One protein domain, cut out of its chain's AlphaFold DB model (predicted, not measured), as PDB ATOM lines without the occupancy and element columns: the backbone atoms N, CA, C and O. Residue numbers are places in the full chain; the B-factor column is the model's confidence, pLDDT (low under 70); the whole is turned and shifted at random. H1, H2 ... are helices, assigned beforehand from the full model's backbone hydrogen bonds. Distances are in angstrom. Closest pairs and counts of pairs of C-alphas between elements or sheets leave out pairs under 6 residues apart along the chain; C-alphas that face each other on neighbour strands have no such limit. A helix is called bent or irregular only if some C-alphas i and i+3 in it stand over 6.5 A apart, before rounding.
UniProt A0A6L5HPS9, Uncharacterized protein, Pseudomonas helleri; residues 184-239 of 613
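What this domain is: This is residues 184 to 239 of the 613 residues of an uncharacterized protein of Pseudomonas helleri (UniProt A0A6L5HPS9). The chain winds loosely back and forth in a flat layer: H1 runs along one edge, the link after it folds back at one end, and the short helices H2 and H3 lead through the middle. H4 sits at the other end, near the first residue of H1, and H5 lies along the opposite edge, with residues 224 to 235 standing free. The printed part has 56 residues with five named helices, H1 to H5 in order, and no named strand; the class is all helix. It is loose, with a radius of gyration of the C-alphas of 12.8 A, and spans 34 by 28 by 14 A.

Where its parts are: H1, residues 184 to 197, begins at C-alpha 184 (186.161, 248.987, 215.868) and is 20.4 A long. It is irregular, but only just: C-alphas 193 and 196 are 6.6 A apart. H2 is residues 206 to 209, 5.4 A, and H3 is residues 212 to 215, 5.5 A. H4, residues 220 to 224, is 6.2 A long. H5, residues 229 to 238, is 14.2 A long and ends at C-alpha 238 (207.446, 238.559, 224.052).

How they stand to each other: H1 and H2 only just touch, with 3 pairs of C-alphas within 8 A, H1 with residues 194 to 195 alone; the closest C-alphas are those of Lys 195 and Leu 206, 5.8 A. H2 and H3 are close but not clearly touching, with the closest C-alphas, of Asp 207 and Gly 214, 6.7 A apart. H3 and H5 are close but not clearly touching, at 7.8 A between the C-alphas of Asp 212 and Val 236, their closest. H1 and H4 are close but not clearly touching, at 7.1 A between the C-alphas of Ala 184 and Leu 223, their closest. H1 and H5 are apart. Every O i to N i+4 pair is within hydrogen-bond range in H4 and H5, and 8 of 10 are in H1; H2 and H3 are too short for such a pair.

The domain as a whole: The C-alphas of Ala 201 and Glu 226, the two farthest apart, are 35.0 A apart. The printed part has no cut and no long link. The mean pLDDT of the printed part is 92.9, and no printed residue is under 70.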
ATOM      1  N   ALA A 184     185.080 248.954 216.856       93.38
ATOM      2  CA  ALA A 184     186.161 248.987 215.868       93.38
ATOM      3  C   ALA A 184     186.220 250.324 215.108       93.38
ATOM      4  O   ALA A 184     187.304 250.868 214.875       93.38
ATOM      5  N   SER A 185     185.055 250.889 214.770       92.19
ATOM      6  CA  SER A 185     184.944 252.244 214.217       92.19
ATOM      7  C   SER A 185     185.480 253.279 215.213       92.19
ATOM      8  O   SER A 185     186.344 254.092 214.870       92.19
ATOM      9  N   TYR A 186     185.078 253.165 216.485       94.94
ATOM     10  CA  TYR A 186     185.592 254.016 217.561       94.94
ATOM     11  C   TYR A 186     187.116 253.900 217.733       94.94
ATOM     12  O   TYR A 186     187.804 254.918 217.799       94.94
ATOM     13  N   LEU A 187     187.665 252.681 217.743       95.50
ATOM     14  CA  LEU A 187     189.110 252.441 217.830       95.50
ATOM     15  C   LEU A 187     189.862 253.065 216.650       95.50
ATOM     16  O   LEU A 187     190.930 253.646 216.840       95.50
ATOM     17  N   THR A 188     189.298 252.989 215.444       94.44
ATOM     18  CA  THR A 188     189.887 253.582 214.236       94.44
ATOM     19  C   THR A 188     190.001 255.098 214.366       94.44
ATOM     20  O   THR A 188     191.053 255.674 214.075       94.44
ATOM     21  N   ASP A 189     188.935 255.755 214.819       93.31
ATOM     22  CA  ASP A 189     188.931 257.203 215.011       93.31
ATOM     23  C   ASP A 189     189.840 257.624 216.171       93.31
ATOM     24  O   ASP A 189     190.583 258.602 216.045       93.31
ATOM     25  N   LEU A 190     189.879 256.841 217.252       95.94
ATOM     26  CA  LEU A 190     190.787 257.064 218.372       95.94
ATOM     27  C   LEU A 190     192.255 256.934 217.946       95.94
ATOM     28  O   LEU A 190     193.059 257.811 218.254       95.94
ATOM     29  N   TYR A 191     192.607 255.889 217.194       95.50
ATOM     30  CA  TYR A 191     193.961 255.681 216.677       95.50
ATOM     31  C   TYR A 191     194.373 256.812 215.724       95.50
ATOM     32  O   TYR A 191     195.468 257.362 215.850       95.50
ATOM     33  N   ARG A 192     193.474 257.246 214.829       91.75
ATOM     34  CA  ARG A 192     193.703 258.397 213.936       91.75
ATOM     35  C   ARG A 192     193.942 259.701 214.695       91.75
ATOM     36  O   ARG A 192     194.795 260.479 214.278       91.75
ATOM     37  N   ALA A 193     193.201 259.945 215.775       91.19
ATOM     38  CA  ALA A 193     193.349 261.143 216.599       91.19
ATOM     39  C   ALA A 193     194.592 261.092 217.504       91.19
ATOM     40  O   ALA A 193     195.238 262.116 217.717       91.19
ATOM     41  N   ALA A 194     194.948 259.909 218.013       92.56
ATOM     42  CA  ALA A 194     196.066 259.719 218.932       92.56
ATOM     43  C   ALA A 194     197.435 259.665 218.231       92.56
ATOM     44  O   ALA A 194     198.426 260.144 218.779       92.56
ATOM     45  N   LYS A 195     197.506 259.117 217.010       90.88
ATOM     46  CA  LYS A 195     198.748 258.973 216.231       90.88
ATOM     47  C   LYS A 195     199.547 260.276 216.021       90.88
ATOM     48  O   LYS A 195     200.770 260.208 216.126       90.88
ATOM     49  N   PRO A 196     198.942 261.446 215.729       90.19
ATOM     50  CA  PRO A 196     199.685 262.696 215.540       90.19
ATOM     51  C   PRO A 196     200.015 263.455 216.841       90.19
ATOM     52  O   PRO A 196     200.577 264.544 216.757       90.19
ATOM     53  N   LEU A 197     199.665 262.938 218.032       91.38
ATOM     54  CA  LEU A 197     199.902 263.648 219.303       91.38
ATOM     55  C   LEU A 197     201.390 263.837 219.624       91.38
ATOM     56  O   LEU A 197     201.756 264.795 220.306       91.38
ATOM     57  N   HIS A 198     202.246 262.938 219.138       94.06
ATOM     58  CA  HIS A 198     203.689 263.048 219.280       94.06
ATOM     59  C   HIS A 198     204.376 263.030 217.901       94.06
ATOM     60  O   HIS A 198     203.866 262.439 216.947       94.06
ATOM     61  N   PRO A 199     205.527 263.709 217.745       91.50
ATOM     62  CA  PRO A 199     206.338 263.588 216.538       91.50
ATOM     63  C   PRO A 199     206.865 262.160 216.358       91.50
ATOM     64  O   PRO A 199     207.150 261.477 217.338       91.50
ATOM     65  N   VAL A 200     207.104 261.744 215.111       89.31
ATOM     66  CA  VAL A 200     207.604 260.390 214.781       89.31
ATOM     67  C   VAL A 200     208.933 260.062 215.480       89.31
ATOM     68  O   VAL A 200     209.158 258.924 215.880       89.31
ATOM     69  N   ALA A 201     209.790 261.066 215.684       89.62
ATOM     70  CA  ALA A 201     211.074 260.917 216.372       89.62
ATOM     71  C   ALA A 201     210.959 260.794 217.907       89.62
ATOM     72  O   ALA A 201     211.954 260.535 218.577       89.62
ATOM     73  N   HIS A 202     209.778 261.022 218.488       92.81
ATOM     74  CA  HIS A 202     209.590 261.029 219.934       92.81
ATOM     75  C   HIS A 202     209.359 259.608 220.473       92.81
ATOM     76  O   HIS A 202     208.563 258.847 219.927       92.81
ATOM     77  N   GLY A 203     209.994 259.251 221.595       89.44
ATOM     78  CA  GLY A 203     209.888 257.903 222.177       89.44
ATOM     79  C   GLY A 203     208.474 257.514 222.635       89.44
ATOM     80  O   GLY A 203     208.123 256.341 222.621       89.44
ATOM     81  N   LEU A 204     207.627 258.490 222.988       92.88
ATOM     82  CA  LEU A 204     206.217 258.245 223.349       92.88
ATOM     83  C   LEU A 204     205.278 258.096 222.144       92.88
ATOM     84  O   LEU A 204     204.070 257.951 222.339       92.88
ATOM     85  N   GLN A 205     205.796 258.154 220.915       95.19
ATOM     86  CA  GLN A 205     204.978 258.004 219.718       95.19
ATOM     87  C   GLN A 205     204.238 256.665 219.719       95.19
ATOM     88  O   GLN A 205     204.833 255.625 220.000       95.19
ATOM     89  N   LEU A 206     202.937 256.700 219.398       94.44
ATOM     90  CA  LEU A 206     202.043 255.547 219.548       94.44
ATOM     91  C   LEU A 206     202.552 254.306 218.805       94.44
ATOM     92  O   LEU A 206     202.620 253.237 219.402       94.44
ATOM     93  N   ASP A 207     202.976 254.481 217.555       92.94
ATOM     94  CA  ASP A 207     203.474 253.388 216.711       92.94
ATOM     95  C   ASP A 207     204.843 252.861 217.168       92.94
ATOM     96  O   ASP A 207     205.142 251.692 216.963       92.94
ATOM     97  N   ASN A 208     205.653 253.694 217.834       90.69
ATOM     98  CA  ASN A 208     206.956 253.275 218.360       90.69
ATOM     99  C   ASN A 208     206.790 252.431 219.632       90.69
ATOM    100  O   ASN A 208     207.495 251.448 219.821       90.69
ATOM    101  N   ARG A 209     205.855 252.811 220.515       90.94
ATOM    102  CA  ARG A 209     205.605 252.100 221.783       90.94
ATOM    103  C   ARG A 209     204.696 250.875 221.637       90.94
ATOM    104  O   ARG A 209     204.712 250.014 222.509       90.94
ATOM    105  N   ARG A 210     203.844 250.849 220.605       92.44
ATOM    106  CA  ARG A 210     202.853 249.796 220.326       92.44
ATOM    107  C   ARG A 210     202.755 249.541 218.815       92.44
ATOM    108  O   ARG A 210     201.778 249.962 218.186       92.44
ATOM    109  N   PRO A 211     203.775 248.895 218.219       91.56
ATOM    110  CA  PRO A 211     203.801 248.602 216.783       91.56
ATOM    111  C   PRO A 211     202.690 247.628 216.354       91.56
ATOM    112  O   PRO A 211     202.248 247.657 215.208       91.56
ATOM    113  N   ASP A 212     202.192 246.822 217.292       92.81
ATOM    114  CA  ASP A 212     201.095 245.868 217.131       92.81
ATOM    115  C   ASP A 212     199.753 246.528 216.767       92.81
ATOM    116  O   ASP A 212     198.962 245.966 216.014       92.81
ATOM    117  N   LEU A 213     199.495 247.755 217.236       93.56
ATOM    118  CA  LEU A 213     198.229 248.446 216.954       93.56
ATOM    119  C   LEU A 213     198.077 248.829 215.476       93.56
ATOM    120  O   LEU A 213     196.957 248.903 214.978       93.56
ATOM    121  N   GLY A 214     199.186 249.084 214.776       89.88
ATOM    122  CA  GLY A 214     199.160 249.455 213.362       89.88
ATOM    123  C   GLY A 214     198.822 248.283 212.435       89.88
ATOM    124  O   GLY A 214     198.239 248.498 211.373       89.88
ATOM    125  N   SER A 215     199.175 247.057 212.833       92.00
ATOM    126  CA  SER A 215     198.905 245.820 212.090       92.00
ATOM    127  C   SER A 215     197.635 245.095 212.548       92.00
ATOM    128  O   SER A 215     197.241 244.110 211.919       92.00
ATOM    129  N   LEU A 216     196.976 245.575 213.609       94.12
ATOM    130  CA  LEU A 216     195.755 244.981 214.148       94.12
ATOM    131  C   LEU A 216     194.642 244.944 213.092       94.12
ATOM    132  O   LEU A 216     194.187 245.971 212.583       94.12
ATOM    133  N   THR A 217     194.165 243.739 212.785       95.19
ATOM    134  CA  THR A 217     193.079 243.537 211.822       95.19
ATOM    135  C   THR A 217     191.719 243.749 212.486       95.19
ATOM    136  O   THR A 217     191.442 243.224 213.562       95.19
ATOM    137  N   LEU A 218     190.839 244.525 211.846       94.44
ATOM    138  CA  LEU A 218     189.476 244.753 212.331       94.44
ATOM    139  C   LEU A 218     188.544 243.704 211.718       94.44
ATOM    140  O   LEU A 218     188.140 243.825 210.562       94.44
ATOM    141  N   ASN A 219     188.229 242.660 212.483       93.31
ATOM    142  CA  ASN A 219     187.321 241.583 212.089       93.31
ATOM    143  C   ASN A 219     186.346 241.249 213.235       93.31
ATOM    144  O   ASN A 219     186.520 241.716 214.362       93.31
ATOM    145  N   ASP A 220     185.309 240.456 212.952       90.56
ATOM    146  CA  ASP A 220     184.314 240.101 213.971       90.56
ATOM    147  C   ASP A 220     184.894 239.214 215.088       90.56
ATOM    148  O   ASP A 220     184.404 239.288 216.211       90.56
ATOM    149  N   ALA A 221     185.949 238.429 214.831       91.94
ATOM    150  CA  ALA A 221     186.605 237.614 215.859       91.94
ATOM    151  C   ALA A 221     187.282 238.496 216.923       91.94
ATOM    152  O   ALA A 221     186.932 238.416 218.092       91.94
ATOM    153  N   ASN A 222     188.136 239.436 216.516       92.56
ATOM    154  CA  ASN A 222     188.818 240.382 217.406       92.56
ATOM    155  C   ASN A 222     187.851 241.308 218.159       92.56
ATOM    156  O   ASN A 222     188.223 241.879 219.181       92.56
ATOM    157  N   LEU A 223     186.631 241.499 217.645       92.69
ATOM    158  CA  LEU A 223     185.608 242.312 218.296       92.69
ATOM    159  C   LEU A 223     184.834 241.549 219.385       92.69
ATOM    160  O   LEU A 223     184.423 242.170 220.364       92.69
ATOM    161  N   HIS A 224     184.619 240.240 219.218       92.69
ATOM    162  CA  HIS A 224     183.698 239.464 220.061       92.69
ATOM    163  C   HIS A 224     184.354 238.335 220.860       92.69
ATOM    164  O   HIS A 224     183.774 237.882 221.844       92.69
ATOM    165  N   GLU A 225     185.515 237.836 220.438       94.44
ATOM    166  CA  GLU A 225     186.199 236.740 221.117       94.44
ATOM    167  C   GLU A 225     186.829 237.227 222.427       94.44
ATOM    168  O   GLU A 225     187.638 238.156 222.455       94.44
ATOM    169  N   GLU A 226     186.451 236.589 223.535       95.25
ATOM    170  CA  GLU A 226     187.016 236.888 224.846       95.25
ATOM    171  C   GLU A 226     188.366 236.189 225.017       95.25
ATOM    172  O   GLU A 226     188.467 234.961 224.981       95.25
ATOM    173  N   ILE A 227     189.403 236.982 225.275       95.06
ATOM    174  CA  ILE A 227     190.764 236.504 225.513       95.06
ATOM    175  C   ILE A 227     191.304 237.013 226.847       95.06
ATOM    176  O   ILE A 227     190.893 238.048 227.374       95.06
ATOM    177  N   SER A 228     192.253 236.269 227.415       96.19
ATOM    178  CA  SER A 228     192.898 236.661 228.667       96.19
ATOM    179  C   SER A 228     193.743 237.915 228.458       96.19
ATOM    180  O   SER A 228     194.688 237.911 227.668       96.19
ATOM    181  N   THR A 229     193.471 238.965 229.238       95.81
ATOM    182  CA  THR A 229     194.297 240.181 229.235       95.81
ATOM    183  C   THR A 229     195.755 239.864 229.561       95.81
ATOM    184  O   THR A 229     196.651 240.470 228.990       95.81
ATOM    185  N   LEU A 230     196.006 238.878 230.429       95.94
ATOM    186  CA  LEU A 230     197.367 238.463 230.760       95.94
ATOM    187  C   LEU A 230     198.073 237.820 229.556       95.94
ATOM    188  O   LEU A 230     199.242 238.109 229.319       95.94
ATOM    189  N   ALA A 231     197.369 236.992 228.782       93.88
ATOM    190  CA  ALA A 231     197.939 236.376 227.584       93.88
ATOM    191  C   ALA A 231     198.332 237.443 226.553       93.88
ATOM    192  O   ALA A 231     199.452 237.415 226.059       93.88
ATOM    193  N   LEU A 232     197.474 238.450 226.347       93.31
ATOM    194  CA  LEU A 232     197.800 239.611 225.515       93.31
ATOM    195  C   LEU A 232     199.018 240.380 226.033       93.31
ATOM    196  O   LEU A 232     199.873 240.785 225.254       93.31
ATOM    197  N   THR A 233     199.120 240.606 227.349       94.75
ATOM    198  CA  THR A 233     200.304 241.290 227.888       94.75
ATOM    199  C   THR A 233     201.578 240.483 227.682       94.75
ATOM    200  O   THR A 233     202.612 241.079 227.408       94.75
ATOM    201  N   LEU A 234     201.513 239.152 227.787       93.31
ATOM    202  CA  LEU A 234     202.662 238.286 227.536       93.31
ATOM    203  C   LEU A 234     203.053 238.309 226.060       93.31
ATOM    204  O   LEU A 234     204.228 238.476 225.777       93.31
ATOM    205  N   GLU A 235     202.089 238.249 225.141       92.25
ATOM    206  CA  GLU A 235     202.332 238.367 223.697       92.25
ATOM    207  C   GLU A 235     203.024 239.692 223.340       92.25
ATOM    208  O   GLU A 235     204.022 239.707 222.624       92.25
ATOM    209  N   VAL A 236     202.544 240.812 223.896       92.75
ATOM    210  CA  VAL A 236     203.154 242.135 223.672       92.75
ATOM    211  C   VAL A 236     204.563 242.220 224.266       92.75
ATOM    212  O   VAL A 236     205.432 242.864 223.680       92.75
ATOM    213  N   LEU A 237     204.802 241.608 225.431       92.12
ATOM    214  CA  LEU A 237     206.127 241.581 226.053       92.12
ATOM    215  C   LEU A 237     207.101 240.692 225.271       92.12
ATOM    216  O   LEU A 237     208.239 241.102 225.075       92.12
ATOM    217  N   ASP A 238     206.650 239.529 224.808       91.06
ATOM    218  CA  ASP A 238     207.446 238.559 224.052       91.06
ATOM    219  C   ASP A 238     207.869 239.128 222.692       91.06
ATOM    220  O   ASP A 238     209.043 239.103 222.337       91.06
ATOM    221  N   ALA A 239     206.952 239.807 221.990       89.56
ATOM    222  CA  ALA A 239     207.265 240.527 220.754       89.56
ATOM    223  C   ALA A 239     208.301 241.658 220.937       89.56
ATOM    224  O   ALA A 239     208.908 242.104 219.963       89.56
TER     225      ALA A 239